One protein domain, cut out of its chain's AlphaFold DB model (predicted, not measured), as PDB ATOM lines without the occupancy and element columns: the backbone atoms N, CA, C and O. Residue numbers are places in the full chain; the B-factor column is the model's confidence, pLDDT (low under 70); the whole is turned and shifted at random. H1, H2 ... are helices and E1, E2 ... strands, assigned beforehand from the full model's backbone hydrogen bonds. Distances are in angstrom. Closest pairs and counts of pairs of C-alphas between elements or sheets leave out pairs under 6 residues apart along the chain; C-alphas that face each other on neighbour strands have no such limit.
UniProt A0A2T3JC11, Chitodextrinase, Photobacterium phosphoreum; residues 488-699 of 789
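AT A GLANCE: This is residues 488 to 699 of the 789 residues of the protein "Chitodextrinase" of Photobacterium phosphoreum (UniProt A0A2T3JC11). Little regular structure: long winding loops make a body only just elongated, with the small hairpin E1 and E2 and helix H2 towards one end and helix H3 towards the other. The 212 printed residues, 31 in named elements, run H1, H2, E1, E2, H3, H4: mostly helix. The whole is compact, with a radius of gyration of the C-alphas of 18.1 A, spanning 59 by 39 by 32 A.

HOW THE PARTS SIT: H1, residues 506 to 509, comes closest to E1, residues 578 to 580, at the C-alphas of Met 506 and Arg 578, 5.0 A apart. H2, residues 562 to 567, is apart from H1. E1 and E2, residues 614 to 616, form an antiparallel hairpin at 136 degrees; N 578 and O 616 are 2.9 A apart, within hydrogen-bond range. H3, residues 641 to 651, and H4, residues 690 to 693, are apart. Every O i to N i+4 pair is within range in H2 and H3; H1 and H4 are too short for one.

IN THESE COORDINATES: H1 begins at C-alpha 506 (136.574, 185.491, 59.301). H3 measures 15.0 A; H4 ends at C-alpha 693 (120.875, 197.100, 66.820).

THE WHOLE: The farthest C-alphas, of Asn 586 and Gly 662, are 60.2 A apart. The link H1 to H2 is long, 52 residues. The printed part has no cut; no printed residue is under 70.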
ATOM      1  N   CYS A 488     120.715 187.375  67.420       95.44
ATOM      2  CA  CYS A 488     120.012 188.000  66.305       95.44
ATOM      3  C   CYS A 488     120.837 187.940  65.017       95.44
ATOM      4  O   CYS A 488     120.271 187.750  63.948       95.44
ATOM      5  N   ASP A 489     122.154 188.080  65.127       96.31
ATOM      6  CA  ASP A 489     123.120 187.919  64.052       96.31
ATOM      7  C   ASP A 489     123.554 186.456  63.944       96.31
ATOM      8  O   ASP A 489     123.661 185.736  64.941       96.31
ATOM      9  N   GLU A 490     123.831 186.037  62.719       94.44
ATOM     10  CA  GLU A 490     124.348 184.717  62.403       94.44
ATOM     11  C   GLU A 490     125.676 184.436  63.119       94.44
ATOM     12  O   GLU A 490     126.621 185.229  63.092       94.44
ATOM     13  N   ASN A 491     125.770 183.259  63.734       93.44
ATOM     14  CA  ASN A 491     127.018 182.786  64.324       93.44
ATOM     15  C   ASN A 491     127.949 182.228  63.244       93.44
ATOM     16  O   ASN A 491     127.494 181.612  62.280       93.44
ATOM     17  N   ASN A 492     129.261 182.343  63.450       94.56
ATOM     18  CA  ASN A 492     130.230 181.646  62.608       94.56
ATOM     19  C   ASN A 492     130.226 180.141  62.934       94.56
ATOM     20  O   ASN A 492     130.708 179.715  63.982       94.56
ATOM     21  N   TRP A 493     129.678 179.345  62.023       92.38
ATOM     22  CA  TRP A 493     129.616 177.883  62.065       92.38
ATOM     23  C   TRP A 493     130.611 177.221  61.104       92.38
ATOM     24  O   TRP A 493     130.637 175.994  60.979       92.38
ATOM     25  N   SER A 494     131.400 178.022  60.386       94.62
ATOM     26  CA  SER A 494     132.265 177.550  59.313       94.62
ATOM     27  C   SER A 494     133.477 176.818  59.884       94.62
ATOM     28  O   SER A 494     134.269 177.383  60.632       94.62
ATOM     29  N   GLU A 495     133.621 175.543  59.531       94.62
ATOM     30  CA  GLU A 495     134.692 174.658  59.998       94.62
ATOM     31  C   GLU A 495     135.213 173.797  58.843       94.62
ATOM     32  O   GLU A 495     134.482 173.517  57.884       94.62
ATOM     33  N   ILE A 496     136.456 173.315  58.945       95.12
ATOM     34  CA  ILE A 496     137.089 172.470  57.915       95.12
ATOM     35  C   ILE A 496     136.239 171.226  57.640       95.12
ATOM     36  O   ILE A 496     136.086 170.803  56.494       95.12
ATOM     37  N   LYS A 497     135.614 170.665  58.685       93.88
ATOM     38  CA  LYS A 497     134.736 169.489  58.565       93.88
ATOM     39  C   LYS A 497     133.499 169.730  57.685       93.88
ATOM     40  O   LYS A 497     132.904 168.765  57.218       93.88
ATOM     41  N   TYR A 498     133.134 170.993  57.456       89.81
ATOM     42  CA  TYR A 498     132.039 171.421  56.585       89.81
ATOM     43  C   TYR A 498     132.527 172.070  55.277       89.81
ATOM     44  O   TYR A 498     131.724 172.635  54.540       89.81
ATOM     45  N   GLY A 499     133.826 171.975  54.967       91.38
ATOM     46  CA  GLY A 499     134.407 172.453  53.710       91.38
ATOM     47  C   GLY A 499     134.974 173.875  53.740       91.38
ATOM     48  O   GLY A 499     135.334 174.388  52.684       91.38
ATOM     49  N   ALA A 500     135.079 174.509  54.911       95.44
ATOM     50  CA  ALA A 500     135.751 175.800  55.048       95.44
ATOM     51  C   ALA A 500     137.293 175.661  54.933       95.44
ATOM     52  O   ALA A 500     137.836 174.598  55.249       95.44
ATOM     53  N   PRO A 501     138.027 176.714  54.522       95.62
ATOM     54  CA  PRO A 501     139.492 176.667  54.389       95.62
ATOM     55  C   PRO A 501     140.232 176.581  55.735       95.62
ATOM     56  O   PRO A 501     141.371 176.113  55.792       95.62
ATOM     57  N   ALA A 502     139.581 177.000  56.818       96.25
ATOM     58  CA  ALA A 502     140.046 176.884  58.192       96.25
ATOM     59  C   ALA A 502     138.846 176.726  59.138       96.25
ATOM     60  O   ALA A 502     137.701 176.836  58.706       96.25
ATOM     61  N   ASP A 503     139.097 176.473  60.424       96.19
ATOM     62  CA  ASP A 503     138.050 176.573  61.442       96.19
ATOM     63  C   ASP A 503     137.812 178.041  61.804       96.19
ATOM     64  O   ASP A 503     138.766 178.777  62.069       96.19
ATOM     65  N   TYR A 504     136.541 178.442  61.801       96.56
ATOM     66  CA  TYR A 504     136.037 179.798  62.026       96.56
ATOM     67  C   TYR A 504     136.764 180.878  61.203       96.56
ATOM     68  O   TYR A 504     137.263 181.856  61.772       96.56
ATOM     69  N   PRO A 505     136.843 180.734  59.864       97.44
ATOM     70  CA  PRO A 505     137.410 181.766  59.006       97.44
ATOM     71  C   PRO A 505     136.597 183.051  59.174       97.44
ATOM     72  O   PRO A 505     135.370 183.008  59.304       97.44
ATOM     73  N   MET A 506     137.265 184.203  59.195       97.69
ATOM     74  CA  MET A 506     136.574 185.491  59.301       97.69
ATOM     75  C   MET A 506     135.718 185.780  58.054       97.69
ATOM     76  O   MET A 506     134.704 186.462  58.175       97.69
ATOM     77  N   SER A 507     136.044 185.179  56.897       96.38
ATOM     78  CA  SER A 507     135.231 185.248  55.668       96.38
ATOM     79  C   SER A 507     133.848 184.593  55.779       96.38
ATOM     80  O   SER A 507     133.014 184.775  54.896       96.38
ATOM     81  N   ALA A 508     133.538 183.911  56.889       96.38
ATOM     82  CA  ALA A 508     132.183 183.439  57.180       96.38
ATOM     83  C   ALA A 508     131.129 184.567  57.166       96.38
ATOM     84  O   ALA A 508     129.949 184.304  56.949       96.38
ATOM     85  N   SER A 509     131.541 185.829  57.349       96.19
ATOM     86  CA  SER A 509     130.668 187.004  57.199       96.19
ATOM     87  C   SER A 509     130.152 187.221  55.768       96.19
ATOM     88  O   SER A 509     129.150 187.912  55.558       96.19
ATOM     89  N   CYS A 510     130.827 186.638  54.778       95.94
ATOM     90  CA  CYS A 510     130.492 186.703  53.360       95.94
ATOM     91  C   CYS A 510     129.588 185.547  52.920       95.94
ATOM     92  O   CYS A 510     128.918 185.643  51.886       95.94
ATOM     93  N   GLY A 511     129.568 184.458  53.689       95.06
ATOM     94  CA  GLY A 511     128.867 183.232  53.351       95.06
ATOM     95  C   GLY A 511     129.360 182.031  54.151       95.06
ATOM     96  O   GLY A 511     130.540 181.932  54.478       95.06
ATOM     97  N   GLN A 512     128.459 181.092  54.445       93.31
ATOM     98  CA  GLN A 512     128.780 179.842  55.140       93.31
ATOM     99  C   GLN A 512     128.226 178.633  54.382       93.31
ATOM    100  O   GLN A 512     127.260 178.742  53.627       93.31
ATOM    101  N   LEU A 513     128.826 177.453  54.584       88.69
ATOM    102  CA  LEU A 513     128.396 176.196  53.940       88.69
ATOM    103  C   LEU A 513     128.360 176.279  52.398       88.69
ATOM    104  O   LEU A 513     127.459 175.749  51.752       88.69
ATOM    105  N   GLY A 514     129.338 176.974  51.806       86.19
ATOM    106  CA  GLY A 514     129.450 177.170  50.355       86.19
ATOM    107  C   GLY A 514     128.532 178.252  49.773       86.19
ATOM    108  O   GLY A 514     128.554 178.473  48.563       86.19
ATOM    109  N   GLN A 515     127.741 178.932  50.607       90.81
ATOM    110  CA  GLN A 515     126.927 180.074  50.195       90.81
ATOM    111  C   GLN A 515     127.795 181.320  49.977       90.81
ATOM    112  O   GLN A 515     128.872 181.450  50.556       90.81
ATOM    113  N   LYS A 516     127.300 182.256  49.162       92.31
ATOM    114  CA  LYS A 516     127.889 183.586  48.947       92.31
ATOM    115  C   LYS A 516     126.794 184.636  49.047       92.31
ATOM    116  O   LYS A 516     126.057 184.869  48.092       92.31
ATOM    117  N   TYR A 517     126.667 185.269  50.206       94.81
ATOM    118  CA  TYR A 517     125.531 186.139  50.520       94.81
ATOM    119  C   TYR A 517     125.477 187.391  49.636       94.81
ATOM    120  O   TYR A 517     124.396 187.875  49.303       94.81
ATOM    121  N   ALA A 518     126.631 187.890  49.185       90.31
ATOM    122  CA  ALA A 518     126.697 188.992  48.224       90.31
ATOM    123  C   ALA A 518     126.210 188.597  46.812       90.31
ATOM    124  O   ALA A 518     125.838 189.466  46.021       90.31
ATOM    125  N   ASP A 519     126.169 187.310  46.471       91.12
ATOM    126  CA  ASP A 519     125.640 186.837  45.184       91.12
ATOM    127  C   ASP A 519     124.112 186.633  45.236       91.12
ATOM    128  O   ASP A 519     123.473 186.439  44.202       91.12
ATOM    129  N   TYR A 520     123.497 186.736  46.421       90.81
ATOM    130  CA  TYR A 520     122.052 186.570  46.581       90.81
ATOM    131  C   TYR A 520     121.366 187.780  45.989       90.81
ATOM    132  O   TYR A 520     121.437 188.867  46.564       90.81
ATOM    133  N   GLY A 521     120.713 187.589  44.850       88.38
ATOM    134  CA  GLY A 521     120.156 188.705  44.104       88.38
ATOM    135  C   GLY A 521     120.744 188.922  42.722       88.38
ATOM    136  O   GLY A 521     120.344 189.855  42.047       88.38
ATOM    137  N   VAL A 522     121.691 188.092  42.285       90.56
ATOM    138  CA  VAL A 522     122.258 188.194  40.938       90.56
ATOM    139  C   VAL A 522     121.559 187.204  40.018       90.56
ATOM    140  O   VAL A 522     121.498 186.008  40.305       90.56
ATOM    141  N   ASN A 523     121.072 187.683  38.877       87.31
ATOM    142  CA  ASN A 523     120.567 186.821  37.826       87.31
ATOM    143  C   ASN A 523     121.732 186.013  37.217       87.31
ATOM    144  O   ASN A 523     122.658 186.604  36.654       87.31
ATOM    145  N   PRO A 524     121.693 184.670  37.257       85.88
ATOM    146  CA  PRO A 524     122.806 183.836  36.805       85.88
ATOM    147  C   PRO A 524     123.011 183.848  35.281       85.88
ATOM    148  O   PRO A 524     124.069 183.446  34.803       85.88
ATOM    149  N   VAL A 525     122.011 184.285  34.509       86.00
ATOM    150  CA  VAL A 525     122.062 184.359  33.042       86.00
ATOM    151  C   VAL A 525     122.579 185.718  32.581       86.00
ATOM    152  O   VAL A 525     123.455 185.777  31.722       86.00
ATOM    153  N   SER A 526     122.035 186.812  33.125       84.38
ATOM    154  CA  SER A 526     122.416 188.169  32.711       84.38
ATOM    155  C   SER A 526     123.623 188.721  33.476       84.38
ATOM    156  O   SER A 526     124.292 189.624  32.978       84.38
ATOM    157  N   GLY A 527     123.904 188.197  34.673       85.50
ATOM    158  CA  GLY A 527     124.909 188.728  35.597       85.50
ATOM    159  C   GLY A 527     124.512 190.056  36.249       85.50
ATOM    160  O   GLY A 527     125.347 190.682  36.897       85.50
ATOM    161  N   LEU A 528     123.270 190.508  36.057       85.56
ATOM    162  CA  LEU A 528     122.748 191.741  36.640       85.56
ATOM    163  C   LEU A 528     122.051 191.461  37.969       85.56
ATOM    164  O   LEU A 528     121.480 190.390  38.173       85.56
ATOM    165  N   ASP A 529     122.070 192.452  38.853       89.50
ATOM    166  CA  ASP A 529     121.269 192.440  40.072       89.50
ATOM    167  C   ASP A 529     119.767 192.459  39.735       89.50
ATOM    168  O   ASP A 529     119.326 193.229  38.873       89.50
ATOM    169  N   TYR A 530     118.982 191.647  40.443       90.69
ATOM    170  CA  TYR A 530     117.525 191.727  40.447       90.69
ATOM    171  C   TYR A 530     117.074 193.085  40.989       90.69
ATOM    172  O   TYR A 530     117.774 193.738  41.764       90.69
ATOM    173  N   ALA A 531     115.864 193.499  40.612       90.62
ATOM    174  CA  ALA A 531     115.361 194.847  40.880       90.62
ATOM    175  C   ALA A 531     115.394 195.256  42.365       90.62
ATOM    176  O   ALA A 531     115.664 196.416  42.662       90.62
ATOM    177  N   TYR A 532     115.155 194.311  43.281       93.62
ATOM    178  CA  TYR A 532     115.136 194.548  44.731       93.62
ATOM    179  C   TYR A 532     116.446 194.198  45.438       93.62
ATOM    180  O   TYR A 532     116.475 194.135  46.665       93.62
ATOM    181  N   SER A 533     117.519 193.900  44.711       94.25
ATOM    182  CA  SER A 533     118.799 193.596  45.338       94.25
ATOM    183  C   SER A 533     119.470 194.864  45.830       94.25
ATOM    184  O   SER A 533     119.745 195.770  45.042       94.25
ATOM    185  N   CYS A 534     119.818 194.894  47.121       95.69
ATOM    186  CA  CYS A 534     120.656 195.968  47.635       95.69
ATOM    187  C   CYS A 534     121.936 196.095  46.787       95.69
ATOM    188  O   CYS A 534     122.524 195.074  46.397       95.69
ATOM    189  N   PRO A 535     122.413 197.323  46.524       91.94
ATOM    190  CA  PRO A 535     123.703 197.511  45.877       91.94
ATOM    191  C   PRO A 535     124.816 196.913  46.744       91.94
ATOM    192  O   PRO A 535     124.732 196.922  47.973       91.94
ATOM    193  N   ARG A 536     125.871 196.393  46.109       89.88
ATOM    194  CA  ARG A 536     127.099 196.050  46.838       89.88
ATOM    195  C   ARG A 536     127.755 197.325  47.346       89.88
ATOM    196  O   ARG A 536     127.825 198.306  46.608       89.88
ATOM    197  N   ASP A 537     128.259 197.273  48.571       89.44
ATOM    198  CA  ASP A 537     128.998 198.374  49.171       89.44
ATOM    199  C   ASP A 537     130.339 197.879  49.718       89.44
ATOM    200  O   ASP A 537     130.429 197.316  50.808       89.44
ATOM    201  N   ASN A 538     131.397 198.104  48.944       93.12
ATOM    202  CA  ASN A 538     132.766 197.789  49.345       93.12
ATOM    203  C   ASN A 538     133.288 198.748  50.433       93.12
ATOM    204  O   ASN A 538     134.367 198.531  50.971       93.12
ATOM    205  N   LYS A 539     132.540 199.809  50.762       92.88
ATOM    206  CA  LYS A 539     132.841 200.740  51.854       92.88
ATOM    207  C   LYS A 539     132.108 200.389  53.155       92.88
ATOM    208  O   LYS A 539     132.243 201.113  54.136       92.88
ATOM    209  N   MET A 540     131.351 199.288  53.188       92.88
ATOM    210  CA  MET A 540     130.601 198.879  54.374       92.88
ATOM    211  C   MET A 540     131.538 198.471  55.521       92.88
ATOM    212  O   MET A 540     132.309 197.520  55.406       92.88
ATOM    213  N   GLU A 541     131.401 199.159  56.656       94.12
ATOM    214  CA  GLU A 541     132.054 198.832  57.927       94.12
ATOM    215  C   GLU A 541     130.994 198.504  58.980       94.12
ATOM    216  O   GLU A 541     130.322 199.397  59.506       94.12
ATOM    217  N   VAL A 542     130.824 197.217  59.284       93.75
ATOM    218  CA  VAL A 542     129.797 196.749  60.224       93.75
ATOM    219  C   VAL A 542     130.256 195.503  60.973       93.75
ATOM    220  O   VAL A 542     130.846 194.591  60.400       93.75
ATOM    221  N   SER A 543     129.922 195.444  62.260       94.56
ATOM    222  CA  SER A 543     130.108 194.273  63.119       94.56
ATOM    223  C   SER A 543     128.752 193.735  63.568       94.56
ATOM    224  O   SER A 543     127.847 194.513  63.874       94.56
ATOM    225  N   ALA A 544     128.614 192.415  63.651       95.38
ATOM    226  CA  ALA A 544     127.494 191.789  64.345       95.38
ATOM    227  C   ALA A 544     127.487 192.210  65.825       95.38
ATOM    228  O   ALA A 544     128.540 192.400  66.443       95.38
ATOM    229  N   LEU A 545     126.294 192.361  66.399       91.31
ATOM    230  CA  LEU A 545     126.135 192.727  67.809       91.31
ATOM    231  C   LEU A 545     125.993 191.514  68.709       91.31
ATOM    232  O   LEU A 545     126.414 191.526  69.866       91.31
ATOM    233  N   THR A 546     125.363 190.473  68.183       92.62
ATOM    234  CA  THR A 546     125.099 189.244  68.919       92.62
ATOM    235  C   THR A 546     125.913 188.097  68.349       92.62
ATOM    236  O   THR A 546     126.360 188.133  67.207       92.62
ATOM    237  N   HIS A 547     126.178 187.104  69.191       89.00
ATOM    238  CA  HIS A 547     126.997 185.956  68.840       89.00
ATOM    239  C   HIS A 547     126.771 184.819  69.847       89.00
ATOM    240  O   HIS A 547     126.157 184.980  70.908       89.00
ATOM    241  N   ALA A 548     127.330 183.666  69.517       84.81
ATOM    242  CA  ALA A 548     127.360 182.462  70.316       84.81
ATOM    243  C   ALA A 548     128.073 182.659  71.660       84.81
ATOM    244  O   ALA A 548     129.102 183.320  71.738       84.81
ATOM    245  N   LYS A 549     127.584 182.016  72.728       85.12
ATOM    246  CA  LYS A 549     128.087 182.242  74.101       85.12
ATOM    247  C   LYS A 549     128.908 181.093  74.695       85.12
ATOM    248  O   LYS A 549     129.236 181.137  75.882       85.12
ATOM    249  N   TRP A 550     129.224 180.049  73.924       86.44
ATOM    250  CA  TRP A 550     130.016 178.913  74.419       86.44
ATOM    251  C   TRP A 550     131.477 179.273  74.718       86.44
ATOM    252  O   TRP A 550     131.973 180.345  74.380       86.44
ATOM    253  N   TYR A 551     132.176 178.384  75.425       89.62
ATOM    254  CA  TYR A 551     133.572 178.615  75.792       89.62
ATOM    255  C   TYR A 551     134.450 178.681  74.532       89.62
ATOM    256  O   TYR A 551     134.522 177.707  73.785       89.62
ATOM    257  N   GLY A 552     135.108 179.822  74.305       90.06
ATOM    258  CA  GLY A 552     135.889 180.069  73.090       90.06
ATOM    259  C   GLY A 552     135.034 180.309  71.844       90.06
ATOM    260  O   GLY A 552     135.526 180.101  70.734       90.06
ATOM    261  N   ALA A 553     133.768 180.710  72.020       90.88
ATOM    262  CA  ALA A 553     132.869 181.002  70.915       90.88
ATOM    263  C   ALA A 553     133.483 181.992  69.917       90.88
ATOM    264  O   ALA A 553     134.163 182.933  70.349       90.88
ATOM    265  N   PRO A 554     133.253 181.779  68.608       93.56
ATOM    266  CA  PRO A 554     133.674 182.708  67.574       93.56
ATOM    267  C   PRO A 554     133.231 184.133  67.874       93.56
ATOM    268  O   PRO A 554     132.134 184.356  68.391       93.56
ATOM    269  N   ALA A 555     134.099 185.086  67.546       94.31
ATOM    270  CA  ALA A 555     133.748 186.495  67.598       94.31
ATOM    271  C   ALA A 555     132.530 186.800  66.709       94.31
ATOM    272  O   ALA A 555     132.301 186.087  65.723       94.31
ATOM    273  N   PRO A 556     131.784 187.878  67.017       95.62
ATOM    274  CA  PRO A 556     130.831 188.444  66.077       95.62
ATOM    275  C   PRO A 556     131.462 188.614  64.689       95.62
ATOM    276  O   PRO A 556     132.583 189.114  64.564       95.62
ATOM    277  N   VAL A 557     130.745 188.177  63.654       96.56
ATOM    278  CA  VAL A 557     131.166 188.353  62.261       96.56
ATOM    279  C   VAL A 557     131.192 189.835  61.886       96.56
ATOM    280  O   VAL A 557     130.507 190.656  62.499       96.56
ATOM    281  N   PHE A 558     131.993 190.192  60.883       97.06
ATOM    282  CA  PHE A 558     132.148 191.581  60.471       97.06
ATOM    283  C   PHE A 558     132.444 191.742  58.980       97.06
ATOM    284  O   PHE A 558     132.883 190.801  58.319       97.06
ATOM    285  N   ALA A 559     132.207 192.946  58.469       96.62
ATOM    286  CA  ALA A 559     132.627 193.391  57.148       96.62
ATOM    287  C   ALA A 559     133.391 194.711  57.276       96.62
ATOM    288  O   ALA A 559     133.043 195.554  58.107       96.62
ATOM    289  N   ALA A 560     134.433 194.854  56.463       96.88
ATOM    290  CA  ALA A 560     135.274 196.038  56.402       96.88
ATOM    291  C   ALA A 560     135.881 196.167  54.994       96.88
ATOM    292  O   ALA A 560     136.124 195.138  54.358       96.88
ATOM    293  N   PRO A 561     136.167 197.389  54.517       96.75
ATOM    294  CA  PRO A 561     136.932 197.611  53.296       96.75
ATOM    295  C   PRO A 561     138.341 197.035  53.424       96.75
ATOM    296  O   PRO A 561     138.956 197.134  54.492       96.75
ATOM    297  N   ASP A 562     138.905 196.536  52.324       97.44
ATOM    298  CA  ASP A 562     140.280 196.024  52.343       97.44
ATOM    299  C   ASP A 562     141.265 197.127  52.729       97.44
ATOM    300  O   ASP A 562     142.161 196.899  53.536       97.44
ATOM    301  N   ALA A 563     141.033 198.357  52.263       96.19
ATOM    302  CA  ALA A 563     141.859 199.512  52.607       96.19
ATOM    303  C   ALA A 563     141.947 199.775  54.126       96.19
ATOM    304  O   ALA A 563     142.990 200.218  54.602       96.19
ATOM    305  N   VAL A 564     140.883 199.493  54.894       96.12
ATOM    306  CA  VAL A 564     140.892 199.618  56.366       96.12
ATOM    307  C   VAL A 564     141.778 198.543  56.981       96.12
ATOM    308  O   VAL A 564     142.616 198.834  57.832       96.12
ATOM    309  N   LEU A 565     141.612 197.294  56.548       96.06
ATOM    310  CA  LEU A 565     142.362 196.171  57.101       96.06
ATOM    311  C   LEU A 565     143.841 196.207  56.687       96.06
ATOM    312  O   LEU A 565     144.704 195.872  57.497       96.06
ATOM    313  N   GLU A 566     144.155 196.659  55.470       94.94
ATOM    314  CA  GLU A 566     145.529 196.873  54.997       94.94
ATOM    315  C   GLU A 566     146.246 197.968  55.788       94.94
ATOM    316  O   GLU A 566     147.380 197.749  56.216       94.94
ATOM    317  N   GLU A 567     145.594 199.112  56.034       92.06
ATOM    318  CA  GLU A 567     146.166 200.198  56.845       92.06
ATOM    319  C   GLU A 567     146.539 199.713  58.255       92.06
ATOM    320  O   GLU A 567     147.557 200.127  58.808       92.06
ATOM    321  N   GLN A 568     145.749 198.794  58.818       88.38
ATOM    322  CA  GLN A 568     145.993 198.188  60.129       88.38
ATOM    323  C   GLN A 568     146.953 196.980  60.086       88.38
ATOM    324  O   GLN A 568     147.267 196.409  61.130       88.38
ATOM    325  N   GLY A 569     147.425 196.561  58.905       92.19
ATOM    326  CA  GLY A 569     148.303 195.395  58.751       92.19
ATOM    327  C   GLY A 569     147.622 194.051  59.042       92.19
ATOM    328  O   GLY A 569     148.288 193.095  59.439       92.19
ATOM    329  N   LEU A 570     146.301 193.973  58.866       94.44
ATOM    330  CA  LEU A 570     145.466 192.818  59.214       94.44
ATOM    331  C   LEU A 570     145.235 191.852  58.038       94.44
ATOM    332  O   LEU A 570     144.607 190.809  58.211       94.44
ATOM    333  N   LEU A 571     145.751 192.160  56.843       96.50
ATOM    334  CA  LEU A 571     145.675 191.276  55.677       96.50
ATOM    335  C   LEU A 571     147.004 190.566  55.404       96.50
ATOM    336  O   LEU A 571     148.078 191.165  55.449       96.50
ATOM    337  N   VAL A 572     146.922 189.294  55.012       97.25
ATOM    338  CA  VAL A 572     148.051 188.512  54.490       97.25
ATOM    339  C   VAL A 572     147.719 188.094  53.063       97.25
ATOM    340  O   VAL A 572     146.819 187.289  52.844       97.25
ATOM    341  N   ASN A 573     148.441 188.645  52.080       94.50
ATOM    342  CA  ASN A 573     148.170 188.459  50.644       94.50
ATOM    343  C   ASN A 573     146.725 188.824  50.232       94.50
ATOM    344  O   ASN A 573     146.138 188.140  49.401       94.50
ATOM    345  N   GLY A 574     146.153 189.882  50.819       95.19
ATOM    346  CA  GLY A 574     144.773 190.313  50.539       95.19
ATOM    347  C   GLY A 574     143.695 189.445  51.197       95.19
ATOM    348  O   GLY A 574     142.534 189.491  50.801       95.19
ATOM    349  N   HIS A 575     144.066 188.616  52.175       97.62
ATOM    350  CA  HIS A 575     143.136 187.726  52.867       97.62
ATOM    351  C   HIS A 575     143.135 187.978  54.366       97.62
ATOM    352  O   HIS A 575     144.188 188.196  54.976       97.62
ATOM    353  N   VAL A 576     141.949 187.875  54.963       97.81
ATOM    354  CA  VAL A 576     141.808 187.835  56.419       97.81
ATOM    355  C   VAL A 576     142.182 186.451  56.952       97.81
ATOM    356  O   VAL A 576     142.281 185.464  56.217       97.81
ATOM    357  N   GLY A 577     142.423 186.362  58.256       97.75
ATOM    358  CA  GLY A 577     142.698 185.087  58.909       97.75
ATOM    359  C   GLY A 577     141.447 184.461  59.515       97.75
ATOM    360  O   GLY A 577     140.392 184.445  58.891       97.75
ATOM    361  N   ARG A 578     141.533 183.942  60.734       97.56
ATOM    362  CA  ARG A 578     140.455 183.181  61.384       97.56
ATOM    363  C   ARG A 578     140.327 183.506  62.861       97.56
ATOM    364  O   ARG A 578     141.248 184.039  63.478       97.56
ATOM    365  N   TRP A 579     139.216 183.103  63.454       97.06
ATOM    366  CA  TRP A 579     139.118 182.989  64.899       97.06
ATOM    367  C   TRP A 579     139.752 181.678  65.371       97.06
ATOM    368  O   TRP A 579     139.526 180.612  64.801       97.06
ATOM    369  N   THR A 580     140.527 181.724  66.453       94.75
ATOM    370  CA  THR A 580     140.884 180.512  67.197       94.75
ATOM    371  C   THR A 580     140.133 180.492  68.514       94.75
ATOM    372  O   THR A 580     140.045 181.510  69.182       94.75
ATOM    373  N   ASN A 581     139.627 179.328  68.917       92.38
ATOM    374  CA  ASN A 581     139.048 179.105  70.243       92.38
ATOM    375  C   ASN A 581     140.110 178.803  71.324       92.38
ATOM    376  O   ASN A 581     139.759 178.551  72.477       92.38
ATOM    377  N   ASN A 582     141.398 178.810  70.958       90.19
ATOM    378  CA  ASN A 582     142.511 178.587  71.875       90.19
ATOM    379  C   ASN A 582     142.716 179.767  72.837       90.19
ATOM    380  O   ASN A 582     142.221 180.874  72.632       90.19
ATOM    381  N   GLY A 583     143.514 179.529  73.877       88.25
ATOM    382  CA  GLY A 583     143.858 180.539  74.875       88.25
ATOM    383  C   GLY A 583     142.852 180.626  76.020       88.25
ATOM    384  O   GLY A 583     141.904 179.845  76.122       88.25
ATOM    385  N   HIS A 584     143.105 181.559  76.932       92.38
ATOM    386  CA  HIS A 584     142.247 181.818  78.081       92.38
ATOM    387  C   HIS A 584     142.324 183.291  78.468       92.38
ATOM    388  O   HIS A 584     143.415 183.844  78.612       92.38
ATOM    389  N   CYS A 585     141.162 183.902  78.676       90.31
ATOM    390  CA  CYS A 585     141.066 185.264  79.167       90.31
ATOM    391  C   CYS A 585     141.077 185.254  80.695       90.31
ATOM    392  O   CYS A 585     140.110 184.836  81.327       90.31
ATOM    393  N   ASN A 586     142.172 185.739  81.289       89.06
ATOM    394  CA  ASN A 586     142.330 185.808  82.749       89.06
ATOM    395  C   ASN A 586     141.276 186.704  83.420       89.06
ATOM    396  O   ASN A 586     140.952 186.515  84.591       89.06
ATOM    397  N   VAL A 587     140.768 187.692  82.682       87.69
ATOM    398  CA  VAL A 587     139.662 188.558  83.089       87.69
ATOM    399  C   VAL A 587     138.584 188.436  82.026       87.69
ATOM    400  O   VAL A 587     138.851 188.669  80.849       87.69
ATOM    401  N   VAL A 588     137.380 188.057  82.448       90.62
ATOM    402  CA  VAL A 588     136.209 188.012  81.574       90.62
ATOM    403  C   VAL A 588     135.628 189.427  81.504       90.62
ATOM    404  O   VAL A 588     135.277 189.962  82.557       90.62
ATOM    405  N   PRO A 589     135.527 190.044  80.314       89.56
ATOM    406  CA  PRO A 589     135.015 191.402  80.181       89.56
ATOM    407  C   PRO A 589     133.517 191.443  80.501       89.56
ATOM    408  O   PRO A 589     132.732 190.673  79.947       89.56
ATOM    409  N   ASP A 590     133.106 192.353  81.378       90.94
ATOM    410  CA  ASP A 590     131.702 192.702  81.632       90.94
ATOM    411  C   ASP A 590     131.231 193.884  80.765       90.94
ATOM    412  O   ASP A 590     130.029 194.094  80.601       90.94
ATOM    413  N   LYS A 591     132.179 194.618  80.172       89.69
ATOM    414  CA  LYS A 591     131.974 195.747  79.262       89.69
ATOM    415  C   LYS A 591     132.958 195.674  78.094       89.69
ATOM    416  O   LYS A 591     134.016 195.056  78.202       89.69
ATOM    417  N   ILE A 592     132.603 196.331  76.992       89.81
ATOM    418  CA  ILE A 592     133.448 196.485  75.804       89.81
ATOM    419  C   ILE A 592     133.365 197.918  75.277       89.81
ATOM    420  O   ILE A 592     132.380 198.620  75.515       89.81
ATOM    421  N   ASP A 593     134.373 198.324  74.511       88.06
ATOM    422  CA  ASP A 593     134.356 199.593  73.796       88.06
ATOM    423  C   ASP A 593     133.462 199.470  72.551       88.06
ATOM    424  O   ASP A 593     133.818 198.833  71.555       88.06
ATOM    425  N   THR A 594     132.266 200.048  72.635       86.38
ATOM    426  CA  THR A 594     131.260 200.017  71.568       86.38
ATOM    427  C   THR A 594     131.524 201.028  70.452       86.38
ATOM    428  O   THR A 594     130.888 200.919  69.403       86.38
ATOM    429  N   SER A 595     132.443 201.985  70.649       85.19
ATOM    430  CA  SER A 595     132.880 202.904  69.583       85.19
ATOM    431  C   SER A 595     133.770 202.201  68.555       85.19
ATOM    432  O   SER A 595     133.811 202.594  67.394       85.19
ATOM    433  N   LYS A 596     134.427 201.115  68.979       88.75
ATOM    434  CA  LYS A 596     135.286 200.277  68.148       88.75
ATOM    435  C   LYS A 596     134.508 199.162  67.459       88.75
ATOM    436  O   LYS A 596     133.661 198.485  68.068       88.75
ATOM    437  N   GLN A 597     134.871 198.910  66.208       91.56
ATOM    438  CA  GLN A 597     134.472 197.706  65.491       91.56
ATOM    439  C   GLN A 597     135.082 196.463  66.147       91.56
ATOM    440  O   GLN A 597     136.075 196.544  66.869       91.56
ATOM    441  N   VAL A 598     134.491 195.287  65.914       93.00
ATOM    442  CA  VAL A 598     134.900 194.052  66.608       93.00
ATOM    443  C   VAL A 598     136.377 193.709  66.383       93.00
ATOM    444  O   VAL A 598     137.020 193.202  67.299       93.00
ATOM    445  N   TRP A 599     136.927 194.039  65.210       92.12
ATOM    446  CA  TRP A 599     138.327 193.800  64.848       92.12
ATOM    447  C   TRP A 599     139.312 194.833  65.421       92.12
ATOM    448  O   TRP A 599     140.512 194.581  65.425       92.12
ATOM    449  N   GLU A 600     138.829 195.975  65.919       89.44
ATOM    450  CA  GLU A 600     139.650 197.040  66.524       89.44
ATOM    451  C   GLU A 600     139.778 196.894  68.050       89.44
ATOM    452  O   GLU A 600     140.520 197.636  68.702       89.44
ATOM    453  N   ARG A 601     139.004 195.981  68.647       88.44
ATOM    454  CA  ARG A 601     138.968 195.764  70.096       88.44
ATOM    455  C   ARG A 601     140.175 194.960  70.565       88.44
ATOM    456  O   ARG A 601     140.639 194.049  69.885       88.44
ATOM    457  N   ASP A 602     140.628 195.273  71.776       82.75
ATOM    458  CA  ASP A 602     141.764 194.597  72.393       82.75
ATOM    459  C   ASP A 602     141.504 193.087  72.569       82.75
ATOM    460  O   ASP A 602     140.370 192.631  72.762       82.75
ATOM    461  N   GLU A 603     142.588 192.311  72.605       85.38
ATOM    462  CA  GLU A 603     142.542 190.891  72.946       85.38
ATOM    463  C   GLU A 603     141.798 190.659  74.276       85.38
ATOM    464  O   GLU A 603     141.940 191.414  75.242       85.38
ATOM    465  N   CYS A 604     140.978 189.604  74.328       89.44
ATOM    466  CA  CYS A 604     140.093 189.300  75.458       89.44
ATOM    467  C   CYS A 604     139.053 190.386  75.808       89.44
ATOM    468  O   CYS A 604     138.456 190.327  76.883       89.44
ATOM    469  N   LYS A 605     138.798 191.349  74.909       90.88
ATOM    470  CA  LYS A 605     137.735 192.365  75.023       90.88
ATOM    471  C   LYS A 605     136.891 192.484  73.750       90.88
ATOM    472  O   LYS A 605     136.299 193.526  73.477       90.88
ATOM    473  N   ILE A 606     136.827 191.414  72.966       92.69
ATOM    474  CA  ILE A 606     136.118 191.383  71.683       92.69
ATOM    475  C   ILE A 606     134.602 191.455  71.904       92.69
ATOM    476  O   ILE A 606     133.896 192.160  71.179       92.69
ATOM    477  N   TYR A 607     134.108 190.767  72.934       92.56
ATOM    478  CA  TYR A 607     132.700 190.753  73.326       92.56
ATOM    479  C   TYR A 607     132.529 190.528  74.835       92.56
ATOM    480  O   TYR A 607     133.388 189.937  75.492       92.56
ATOM    481  N   VAL A 608     131.395 190.970  75.390       91.19
ATOM    482  CA  VAL A 608     131.059 190.764  76.810       91.19
ATOM    483  C   VAL A 608     130.948 189.270  77.113       91.19
ATOM    484  O   VAL A 608     130.238 188.531  76.434       91.19
ATOM    485  N   GLY A 609     131.629 188.814  78.163       91.19
ATOM    486  CA  GLY A 609     131.637 187.412  78.567       91.19
ATOM    487  C   GLY A 609     132.688 186.544  77.868       91.19
ATOM    488  O   GLY A 609     132.648 185.324  78.040       91.19
ATOM    489  N   GLN A 610     133.627 187.124  77.110       93.38
ATOM    490  CA  GLN A 610     134.707 186.378  76.453       93.38
ATOM    491  C   GLN A 610     135.582 185.620  77.462       93.38
ATOM    492  O   GLN A 610     136.186 186.197  78.363       93.38
ATOM    493  N   LYS A 611     135.657 184.295  77.302       93.00
ATOM    494  CA  LYS A 611     136.436 183.399  78.183       93.00
ATOM    495  C   LYS A 611     137.715 182.870  77.539       93.00
ATOM    496  O   LYS A 611     138.634 182.459  78.243       93.00
ATOM    497  N   ALA A 612     137.749 182.830  76.214       94.69
ATOM    498  CA  ALA A 612     138.851 182.323  75.414       94.69
ATOM    499  C   ALA A 612     138.700 182.817  73.972       94.69
ATOM    500  O   ALA A 612     137.673 183.398  73.611       94.69
ATOM    501  N   GLY A 613     139.707 182.514  73.165       93.94
ATOM    502  CA  GLY A 613     139.747 182.805  71.749       93.94
ATOM    503  C   GLY A 613     140.231 184.206  71.408       93.94
ATOM    504  O   GLY A 613     140.175 185.122  72.228       93.94
ATOM    505  N   THR A 614     140.758 184.335  70.197       94.31
ATOM    506  CA  THR A 614     141.345 185.566  69.666       94.31
ATOM    507  C   THR A 614     141.362 185.520  68.136       94.31
ATOM    508  O   THR A 614     141.261 184.445  67.532       94.31
ATOM    509  N   PHE A 615     141.496 186.684  67.504       95.31
ATOM    510  CA  PHE A 615     141.717 186.780  66.064       95.31
ATOM    511  C   PHE A 615     143.158 186.384  65.722       95.31
ATOM    512  O   PHE A 615     144.111 186.854  66.337       95.31
ATOM    513  N   LEU A 616     143.322 185.530  64.712       96.00
ATOM    514  CA  LEU A 616     144.606 185.231  64.087       96.00
ATOM    515  C   LEU A 616     144.584 185.783  62.668       96.00
ATOM    516  O   LEU A 616     143.827 185.287  61.842       96.00
ATOM    517  N   TRP A 617     145.415 186.779  62.380       95.88
ATOM    518  CA  TRP A 617     145.514 187.432  61.070       95.88
ATOM    519  C   TRP A 617     146.561 186.736  60.187       95.88
ATOM    520  O   TRP A 617     147.610 187.286  59.872       95.88
ATOM    521  N   ASP A 618     146.306 185.469  59.855       96.81
ATOM    522  CA  ASP A 618     147.244 184.560  59.174       96.81
ATOM    523  C   ASP A 618     146.902 184.294  57.691       96.81
ATOM    524  O   ASP A 618     147.541 183.459  57.051       96.81
ATOM    525  N   GLY A 619     145.889 184.974  57.140       97.56
ATOM    526  CA  GLY A 619     145.413 184.776  55.762       97.56
ATOM    527  C   GLY A 619     144.666 183.457  55.528       97.56
ATOM    528  O   GLY A 619     144.360 183.110  54.386       97.56
ATOM    529  N   SER A 620     144.373 182.695  56.585       97.62
ATOM    530  CA  SER A 620     143.769 181.361  56.480       97.62
ATOM    531  C   SER A 620     142.330 181.338  55.956       97.62
ATOM    532  O   SER A 620     141.883 180.271  55.535       97.62
ATOM    533  N   SER A 621     141.620 182.476  55.914       96.44
ATOM    534  CA  SER A 621     140.313 182.540  55.241       96.44
ATOM    535  C   SER A 621     140.417 182.422  53.724       96.44
ATOM    536  O   SER A 621     139.421 182.087  53.096       96.44
ATOM    537  N   GLN A 622     141.591 182.698  53.134       95.69
ATOM    538  CA  GLN A 622     141.815 182.713  51.675       95.69
ATOM    539  C   GLN A 622     140.903 183.681  50.897       95.69
ATOM    540  O   GLN A 622     140.837 183.627  49.671       95.69
ATOM    541  N   GLU A 623     140.209 184.571  51.603       94.94
ATOM    542  CA  GLU A 623     139.261 185.539  51.065       94.94
ATOM    543  C   GLU A 623     139.313 186.827  51.905       94.94
ATOM    544  O   GLU A 623     139.825 186.835  53.031       94.94
ATOM    545  N   SER A 624     138.819 187.917  51.324       95.69
ATOM    546  CA  SER A 624     138.574 189.200  51.994       95.69
ATOM    547  C   SER A 624     137.169 189.214  52.631       95.69
ATOM    548  O   SER A 624     136.358 188.326  52.371       95.69
ATOM    549  N   VAL A 625     136.891 190.216  53.473       97.06
ATOM    550  CA  VAL A 625     135.548 190.542  53.994       97.06
ATOM    551  C   VAL A 625     134.952 191.825  53.388       97.06
ATOM    552  O   VAL A 625     133.902 192.293  53.839       97.06
ATOM    553  N   GLU A 626     135.597 192.399  52.369       96.69
ATOM    554  CA  GLU A 626     135.112 193.572  51.643       96.69
ATOM    555  C   GLU A 626     133.831 193.247  50.859       96.69
ATOM    556  O   GLU A 626     133.720 192.223  50.182       96.69
ATOM    557  N   GLY A 627     132.832 194.132  50.942       93.31
ATOM    558  CA  GLY A 627     131.550 193.954  50.248       93.31
ATOM    559  C   GLY A 627     130.652 192.859  50.840       93.31
ATOM    560  O   GLY A 627     129.607 192.536  50.262       93.31
ATOM    561  N   CYS A 628     131.040 192.294  51.988       94.69
ATOM    562  CA  CYS A 628     130.226 191.370  52.771       94.69
ATOM    563  C   CYS A 628     129.193 192.156  53.602       94.69
ATOM    564  O   CYS A 628     128.749 193.221  53.183       94.69
ATOM    565  N   GLY A 629     128.726 191.629  54.738       93.94
ATOM    566  CA  GLY A 629     127.733 192.339  55.564       93.94
ATOM    567  C   GLY A 629     126.307 191.805  55.459       93.94
ATOM    568  O   GLY A 629     125.421 192.290  56.159       93.94
ATOM    569  N   TRP A 630     126.079 190.769  54.649       96.25
ATOM    570  CA  TRP A 630     124.751 190.230  54.325       96.25
ATOM    571  C   TRP A 630     124.430 188.899  55.020       96.25
ATOM    572  O   TRP A 630     123.605 188.137  54.520       96.25
ATOM    573  N   TRP A 631     125.087 188.614  56.148       96.12
ATOM    574  CA  TRP A 631     124.801 187.451  56.996       96.12
ATOM    575  C   TRP A 631     123.399 187.507  57.609       96.12
ATOM    576  O   TRP A 631     122.758 188.568  57.638       96.12
ATOM    577  N   GLY A 632     122.947 186.361  58.114       95.50
ATOM    578  CA  GLY A 632     121.621 186.200  58.702       95.50
ATOM    579  C   GLY A 632     121.352 187.154  59.864       95.50
ATOM    580  O   GLY A 632     122.134 187.242  60.810       95.50
ATOM    581  N   ARG A 633     120.233 187.886  59.800       96.38
ATOM    582  CA  ARG A 633     119.775 188.770  60.884       96.38
ATOM    583  C   ARG A 633     118.305 188.586  61.224       96.38
ATOM    584  O   ARG A 633     117.486 188.253  60.368       96.38
ATOM    585  N   GLY A 634     117.961 188.862  62.476       95.44
ATOM    586  CA  GLY A 634     116.591 188.763  62.964       95.44
ATOM    587  C   GLY A 634     116.150 187.317  63.170       95.44
ATOM    588  O   GLY A 634     116.929 186.377  63.043       95.44
ATOM    589  N   VAL A 635     114.886 187.139  63.539       94.19
ATOM    590  CA  VAL A 635     114.379 185.890  64.123       94.19
ATOM    591  C   VAL A 635     114.386 184.680  63.174       94.19
ATOM    592  O   VAL A 635     114.467 183.544  63.639       94.19
ATOM    593  N   ILE A 636     114.374 184.914  61.857       89.25
ATOM    594  CA  ILE A 636     114.452 183.860  60.828       89.25
ATOM    595  C   ILE A 636     115.723 183.945  59.970       89.25
ATOM    596  O   ILE A 636     115.800 183.318  58.921       89.25
ATOM    597  N   GLN A 637     116.733 184.707  60.413       91.56
ATOM    598  CA  GLN A 637     118.013 184.858  59.708       91.56
ATOM    599  C   GLN A 637     117.849 185.370  58.264       91.56
ATOM    600  O   GLN A 637     118.302 184.748  57.303       91.56
ATOM    601  N   THR A 638     117.225 186.542  58.098       91.94
ATOM    602  CA  THR A 638     117.178 187.252  56.810       91.94
ATOM    603  C   THR A 638     118.602 187.422  56.277       91.94
ATOM    604  O   THR A 638     119.423 188.069  56.923       91.94
ATOM    605  N   THR A 639     118.894 186.814  55.124       93.56
ATOM    606  CA  THR A 639     120.261 186.649  54.594       93.56
ATOM    607  C   THR A 639     120.334 187.071  53.128       93.56
ATOM    608  O   THR A 639     119.453 186.724  52.342       93.56
ATOM    609  N   GLY A 640     121.407 187.762  52.733       94.19
ATOM    610  CA  GLY A 640     121.715 188.098  51.339       94.19
ATOM    611  C   GLY A 640     121.052 189.369  50.793       94.19
ATOM    612  O   GLY A 640     119.976 189.777  51.237       94.19
ATOM    613  N   ARG A 641     121.692 189.999  49.796       95.12
ATOM    614  CA  ARG A 641     121.312 191.338  49.284       95.12
ATOM    615  C   ARG A 641     119.867 191.435  48.813       95.12
ATOM    616  O   ARG A 641     119.220 192.447  49.072       95.12
ATOM    617  N   GLN A 642     119.354 190.401  48.153       92.25
ATOM    618  CA  GLN A 642     117.966 190.367  47.688       92.25
ATOM    619  C   GLN A 642     116.952 190.469  48.831       92.25
ATOM    620  O   GLN A 642     115.984 191.219  48.733       92.25
ATOM    621  N   ASN A 643     117.160 189.727  49.920       91.94
ATOM    622  CA  ASN A 643     116.206 189.686  51.025       91.94
ATOM    623  C   ASN A 643     116.226 190.993  51.824       91.94
ATOM    624  O   ASN A 643     115.169 191.563  52.093       91.94
ATOM    625  N   PHE A 644     117.420 191.513  52.132       94.94
ATOM    626  CA  PHE A 644     117.559 192.833  52.757       94.94
ATOM    627  C   PHE A 644     116.999 193.946  51.875       94.94
ATOM    628  O   PHE A 644     116.346 194.855  52.380       94.94
ATOM    629  N   GLY A 645     117.215 193.880  50.562       95.06
ATOM    630  CA  GLY A 645     116.743 194.916  49.655       95.06
ATOM    631  C   GLY A 645     115.234 194.884  49.464       95.06
ATOM    632  O   GLY A 645     114.605 195.940  49.472       95.06
ATOM    633  N   THR A 646     114.635 193.697  49.414       92.94
ATOM    634  CA  THR A 646     113.176 193.546  49.393       92.94
ATOM    635  C   THR A 646     112.570 194.096  50.690       92.94
ATOM    636  O   THR A 646     111.644 194.901  50.640       92.94
ATOM    637  N   LEU A 647     113.149 193.763  51.851       92.56
ATOM    638  CA  LEU A 647     112.756 194.349  53.138       92.56
ATOM    639  C   LEU A 647     112.873 195.884  53.113       92.56
ATOM    640  O   LEU A 647     111.936 196.589  53.480       92.56
ATOM    641  N   ASN A 648     113.997 196.413  52.627       95.44
ATOM    642  CA  ASN A 648     114.253 197.849  52.549       95.44
ATOM    643  C   ASN A 648     113.309 198.586  51.599       95.44
ATOM    644  O   ASN A 648     112.919 199.711  51.884       95.44
ATOM    645  N   HIS A 649     112.924 197.960  50.490       94.88
ATOM    646  CA  HIS A 649     111.980 198.533  49.540       94.88
ATOM    647  C   HIS A 649     110.599 198.759  50.160       94.88
ATOM    648  O   HIS A 649     110.007 199.817  49.961       94.88
ATOM    649  N   TYR A 650     110.104 197.786  50.928       91.31
ATOM    650  CA  TYR A 650     108.745 197.852  51.451       91.31
ATOM    651  C   TYR A 650     108.627 198.431  52.865       91.31
ATOM    652  O   TYR A 650     107.559 198.920  53.225       91.31
ATOM    653  N   LEU A 651     109.681 198.373  53.681       91.00
ATOM    654  CA  LEU A 651     109.639 198.845  55.068       91.00
ATOM    655  C   LEU A 651     110.535 200.048  55.344       91.00
ATOM    656  O   LEU A 651     110.196 200.840  56.220       91.00
ATOM    657  N   GLY A 652     111.656 200.168  54.635       93.88
ATOM    658  CA  GLY A 652     112.660 201.207  54.844       93.88
ATOM    659  C   GLY A 652     112.664 202.276  53.753       93.88
ATOM    660  O   GLY A 652     111.680 202.495  53.039       93.88
ATOM    661  N   ARG A 653     113.809 202.943  53.600       94.56
ATOM    662  CA  ARG A 653     114.079 203.861  52.486       94.56
ATOM    663  C   ARG A 653     114.419 203.069  51.233       94.56
ATOM    664  O   ARG A 653     115.567 202.663  51.048       94.56
ATOM    665  N   SER A 654     113.430 202.886  50.359       95.38
ATOM    666  CA  SER A 654     113.591 202.128  49.115       95.38
ATOM    667  C   SER A 654     114.850 202.516  48.330       95.38
ATOM    668  O   SER A 654     115.165 203.689  48.124       95.38
ATOM    669  N   HIS A 655     115.562 201.490  47.867       95.12
ATOM    670  CA  HIS A 655     116.761 201.603  47.039       95.12
ATOM    671  C   HIS A 655     116.491 201.348  45.547       95.12
ATOM    672  O   HIS A 655     117.394 201.524  44.731       95.12
ATOM    673  N   VAL A 656     115.275 200.907  45.218       95.12
ATOM    674  CA  VAL A 656     114.857 200.525  43.867       95.12
ATOM    675  C   VAL A 656     114.739 201.765  42.997       95.12
ATOM    676  O   VAL A 656     114.173 202.770  43.424       95.12
ATOM    677  N   ASP A 657     115.243 201.676  41.768       93.44
ATOM    678  CA  ASP A 657     115.144 202.749  40.784       93.44
ATOM    679  C   ASP A 657     113.668 203.024  40.428       93.44
ATOM    680  O   ASP A 657     113.013 202.144  39.854       93.44
ATOM    681  N   PRO A 658     113.143 204.237  40.693       92.88
ATOM    682  CA  PRO A 658     111.771 204.609  40.357       92.88
ATOM    683  C   PRO A 658     111.403 204.406  38.883       92.88
ATOM    684  O   PRO A 658     110.240 204.170  38.563       92.88
ATOM    685  N   ALA A 659     112.378 204.460  37.969       92.50
ATOM    686  CA  ALA A 659     112.127 204.233  36.549       92.50
ATOM    687  C   ALA A 659     111.748 202.776  36.228       92.50
ATOM    688  O   ALA A 659     111.146 202.520  35.185       92.50
ATOM    689  N   THR A 660     112.083 201.822  37.103       93.06
ATOM    690  CA  THR A 660     111.796 200.388  36.914       93.06
ATOM    691  C   THR A 660     110.414 199.969  37.409       93.06
ATOM    692  O   THR A 660     109.951 198.884  37.066       93.06
ATOM    693  N   ILE A 661     109.727 200.830  38.163       94.19
ATOM    694  CA  ILE A 661     108.405 200.546  38.723       94.19
ATOM    695  C   ILE A 661     107.398 200.238  37.605       94.19
ATOM    696  O   ILE A 661     107.290 200.963  36.616       94.19
ATOM    697  N   GLY A 662     106.653 199.143  37.765       94.44
ATOM    698  CA  GLY A 662     105.680 198.633  36.800       94.44
ATOM    699  C   GLY A 662     106.283 197.829  35.643       94.44
ATOM    700  O   GLY A 662     105.529 197.280  34.839       94.44
ATOM    701  N   GLN A 663     107.611 197.728  35.543       94.56
ATOM    702  CA  GLN A 663     108.269 196.884  34.545       94.56
ATOM    703  C   GLN A 663     108.407 195.447  35.054       94.56
ATOM    704  O   GLN A 663     108.612 195.216  36.244       94.56
ATOM    705  N   THR A 664     108.344 194.471  34.146       91.50
ATOM    706  CA  THR A 664     108.684 193.076  34.455       91.50
ATOM    707  C   THR A 664     110.162 192.840  34.169       91.50
ATOM    708  O   THR A 664     110.585 192.854  33.013       91.50
ATOM    709  N   ILE A 665     110.938 192.606  35.222       86.50
ATOM    710  CA  ILE A 665     112.370 192.312  35.169       86.50
ATOM    711  C   ILE A 665     112.555 190.900  35.715       86.50
ATOM    712  O   ILE A 665     112.135 190.598  36.828       86.50
ATOM    713  N   ASP A 666     113.144 190.016  34.909       82.81
ATOM    714  CA  ASP A 666     113.426 188.627  35.291       82.81
ATOM    715  C   ASP A 666     112.208 187.849  35.816       82.81
ATOM    716  O   ASP A 666     112.291 187.060  36.752       82.81
ATOM    717  N   GLY A 667     111.053 188.078  35.183       79.12
ATOM    718  CA  GLY A 667     109.792 187.424  35.535       79.12
ATOM    719  C   GLY A 667     109.071 188.036  36.740       79.12
ATOM    720  O   GLY A 667     107.967 187.601  37.050       79.12
ATOM    721  N   VAL A 668     109.643 189.064  37.375       82.94
ATOM    722  CA  VAL A 668     109.042 189.779  38.505       82.94
ATOM    723  C   VAL A 668     108.630 191.178  38.062       82.94
ATOM    724  O   VAL A 668     109.440 191.947  37.550       82.94
ATOM    725  N   THR A 669     107.359 191.525  38.253       91.00
ATOM    726  CA  THR A 669     106.899 192.909  38.084       91.00
ATOM    727  C   THR A 669     107.337 193.727  39.291       91.00
ATOM    728  O   THR A 669     107.008 193.381  40.424       91.00
ATOM    729  N   VAL A 670     108.094 194.795  39.052       93.00
ATOM    730  CA  VAL A 670     108.587 195.676  40.114       93.00
ATOM    731  C   VAL A 670     107.437 196.543  40.618       93.00
ATOM    732  O   VAL A 670     106.833 197.302  39.859       93.00
ATOM    733  N   GLU A 671     107.121 196.431  41.897       92.06
ATOM    734  CA  GLU A 671     106.060 197.170  42.563       92.06
ATOM    735  C   GLU A 671     106.585 198.493  43.115       92.06
ATOM    736  O   GLU A 671     107.773 198.645  43.385       92.06
ATOM    737  N   ALA A 672     105.689 199.468  43.271       92.50
ATOM    738  CA  ALA A 672     106.025 200.727  43.922       92.50
ATOM    739  C   ALA A 672     106.231 200.512  45.435       92.50
ATOM    740  O   ALA A 672     105.468 199.752  46.042       92.50
ATOM    741  N   PRO A 673     107.179 201.228  46.070       92.12
ATOM    742  CA  PRO A 673     107.293 201.194  47.521       92.12
ATOM    743  C   PRO A 673     106.068 201.874  48.163       92.12
ATOM    744  O   PRO A 673     105.426 202.720  47.527       92.12
ATOM    745  N   PRO A 674     105.739 201.576  49.432       88.62
ATOM    746  CA  PRO A 674     104.725 202.334  50.155       88.62
ATOM    747  C   PRO A 674     105.077 203.825  50.203       88.62
ATOM    748  O   PRO A 674     106.232 204.186  50.402       88.62
ATOM    749  N   VAL A 675     104.074 204.698  50.072       85.44
ATOM    750  CA  VAL A 675     104.269 206.162  50.155       85.44
ATOM    751  C   VAL A 675     104.760 206.589  51.544       85.44
ATOM    752  O   VAL A 675     105.502 207.553  51.669       85.44
ATOM    753  N   ASN A 676     104.369 205.852  52.586       85.50
ATOM    754  CA  ASN A 676     104.767 206.093  53.969       85.50
ATOM    755  C   ASN A 676     105.217 204.771  54.626       85.50
ATOM    756  O   ASN A 676     104.426 204.138  55.332       85.50
ATOM    757  N   PRO A 677     106.443 204.292  54.332       89.31
ATOM    758  CA  PRO A 677     106.975 203.058  54.902       89.31
ATOM    759  C   PRO A 677     107.096 203.150  56.422       89.31
ATOM    760  O   PRO A 677     107.511 204.180  56.961       89.31
ATOM    761  N   LEU A 678     106.776 202.042  57.095       86.56
ATOM    762  CA  LEU A 678     106.724 201.932  58.555       86.56
ATOM    763  C   LEU A 678     108.028 202.365  59.244       86.56
ATOM    764  O   LEU A 678     107.992 202.999  60.292       86.56
ATOM    765  N   TYR A 679     109.164 202.057  58.618       91.00
ATOM    766  CA  TYR A 679     110.511 202.348  59.099       91.00
ATOM    767  C   TYR A 679     111.271 203.227  58.108       91.00
ATOM    768  O   TYR A 679     112.433 202.989  57.794       91.00
ATOM    769  N   SER A 680     110.605 204.254  57.582       91.38
ATOM    770  CA  SER A 680     111.189 205.213  56.631       91.38
ATOM    771  C   SER A 680     112.371 206.022  57.179       91.38
ATOM    772  O   SER A 680     113.065 206.687  56.410       91.38
ATOM    773  N   ASP A 681     112.657 205.950  58.480       91.44
ATOM    774  CA  ASP A 681     113.892 206.456  59.079       91.44
ATOM    775  C   ASP A 681     115.094 205.504  58.932       91.44
ATOM    776  O   ASP A 681     116.225 205.913  59.199       91.44
ATOM    777  N   LEU A 682     114.882 204.272  58.455       94.88
ATOM    778  CA  LEU A 682     115.900 203.228  58.330       94.88
ATOM    779  C   LEU A 682     116.258 202.926  56.866       94.88
ATOM    780  O   LEU A 682     115.404 202.913  55.980       94.88
ATOM    781  N   ASP A 683     117.531 202.612  56.617       95.88
ATOM    782  CA  ASP A 683     118.023 202.076  55.342       95.88
ATOM    783  C   ASP A 683     118.779 200.766  55.601       95.88
ATOM    784  O   ASP A 683     119.961 200.764  55.958       95.88
ATOM    785  N   PHE A 684     118.094 199.635  55.420       95.88
ATOM    786  CA  PHE A 684     118.678 198.311  55.658       95.88
ATOM    787  C   PHE A 684     119.700 197.905  54.589       95.88
ATOM    788  O   PHE A 684     120.472 196.979  54.824       95.88
ATOM    789  N   CYS A 685     119.728 198.572  53.427       95.81
ATOM    790  CA  CYS A 685     120.777 198.333  52.436       95.81
ATOM    791  C   CYS A 685     122.082 199.026  52.826       95.81
ATOM    792  O   CYS A 685     123.154 198.480  52.588       95.81
ATOM    793  N   SER A 686     121.998 200.219  53.416       94.44
ATOM    794  CA  SER A 686     123.183 200.958  53.860       94.44
ATOM    795  C   SER A 686     123.667 200.522  55.248       94.44
ATOM    796  O   SER A 686     124.857 200.604  55.537       94.44
ATOM    797  N   ASN A 687     122.767 200.054  56.121       94.69
ATOM    798  CA  ASN A 687     123.119 199.470  57.414       94.69
ATOM    799  C   ASN A 687     122.209 198.270  57.753       94.69
ATOM    800  O   ASN A 687     121.220 198.421  58.481       94.69
ATOM    801  N   PRO A 688     122.543 197.052  57.286       95.06
ATOM    802  CA  PRO A 688     121.761 195.853  57.598       95.06
ATOM    803  C   PRO A 688     121.754 195.510  59.098       95.06
ATOM    804  O   PRO A 688     120.856 194.810  59.569       95.06
ATOM    805  N   GLY A 689     122.714 196.033  59.875       94.50
ATOM    806  CA  GLY A 689     122.793 195.856  61.326       94.50
ATOM    807  C   GLY A 689     121.621 196.464  62.102       94.50
ATOM    808  O   GLY A 689     121.379 196.053  63.238       94.50
ATOM    809  N   LEU A 690     120.846 197.383  61.508       95.12
ATOM    810  CA  LEU A 690     119.674 198.012  62.143       95.12
ATOM    811  C   LEU A 690     118.630 196.998  62.627       95.12
ATOM    812  O   LEU A 690     117.982 197.233  63.642       95.12
ATOM    813  N   ILE A 691     118.533 195.831  61.976       95.75
ATOM    814  CA  ILE A 691     117.629 194.744  62.391       95.75
ATOM    815  C   ILE A 691     117.931 194.257  63.816       95.75
ATOM    816  O   ILE A 691     117.015 193.899  64.554       95.75
ATOM    817  N   CYS A 692     119.209 194.229  64.200       95.25
ATOM    818  CA  CYS A 692     119.657 193.690  65.483       95.25
ATOM    819  C   CYS A 692     120.102 194.764  66.481       95.25
ATOM    820  O   CYS A 692     120.232 194.450  67.663       95.25
ATOM    821  N   SER A 693     120.338 195.994  66.016       93.00
ATOM    822  CA  SER A 693     120.875 197.100  66.820       93.00
ATOM    823  C   SER A 693     119.833 198.086  67.319       93.00
ATOM    824  O   SER A 693     120.036 198.626  68.399       93.00
ATOM    825  N   SER A 694     118.732 198.298  66.592       93.50
ATOM    826  CA  SER A 694     117.777 199.352  66.939       93.50
ATOM    827  C   SER A 694     117.188 199.160  68.338       93.50
ATOM    828  O   SER A 694     116.568 198.136  68.639       93.50
ATOM    829  N   GLU A 695     117.352 200.174  69.190       92.06
ATOM    830  CA  GLU A 695     116.734 200.224  70.515       92.06
ATOM    831  C   GLU A 695     115.384 200.949  70.471       92.06
ATOM    832  O   GLU A 695     114.530 200.690  71.323       92.06
ATOM    833  N   LYS A 696     115.169 201.817  69.473       90.62
ATOM    834  CA  LYS A 696     113.886 202.490  69.227       90.62
ATOM    835  C   LYS A 696     112.838 201.542  68.637       90.62
ATOM    836  O   LYS A 696     111.683 201.617  69.041       90.62
ATOM    837  N   ASN A 697     113.241 200.663  67.718       90.31
ATOM    838  CA  ASN A 697     112.354 199.774  66.963       90.31
ATOM    839  C   ASN A 697     112.754 198.300  67.184       90.31
ATOM    840  O   ASN A 697     113.202 197.594  66.271       90.31
ATOM    841  N   LYS A 698     112.649 197.822  68.430       92.69
ATOM    842  CA  LYS A 698     113.105 196.473  68.832       92.69
ATOM    843  C   LYS A 698     112.356 195.356  68.116       92.69
ATOM    844  O   LYS A 698     112.899 194.269  67.914       92.69
ATOM    845  N   GLU A 699     111.124 195.612  67.711       93.12
ATOM    846  CA  GLU A 699     110.264 194.694  66.983       93.12
ATOM    847  C   GLU A 699     110.765 194.371  65.565       93.12
ATOM    848  O   GLU A 699     110.375 193.346  65.004       93.12
TER     849      GLU A 699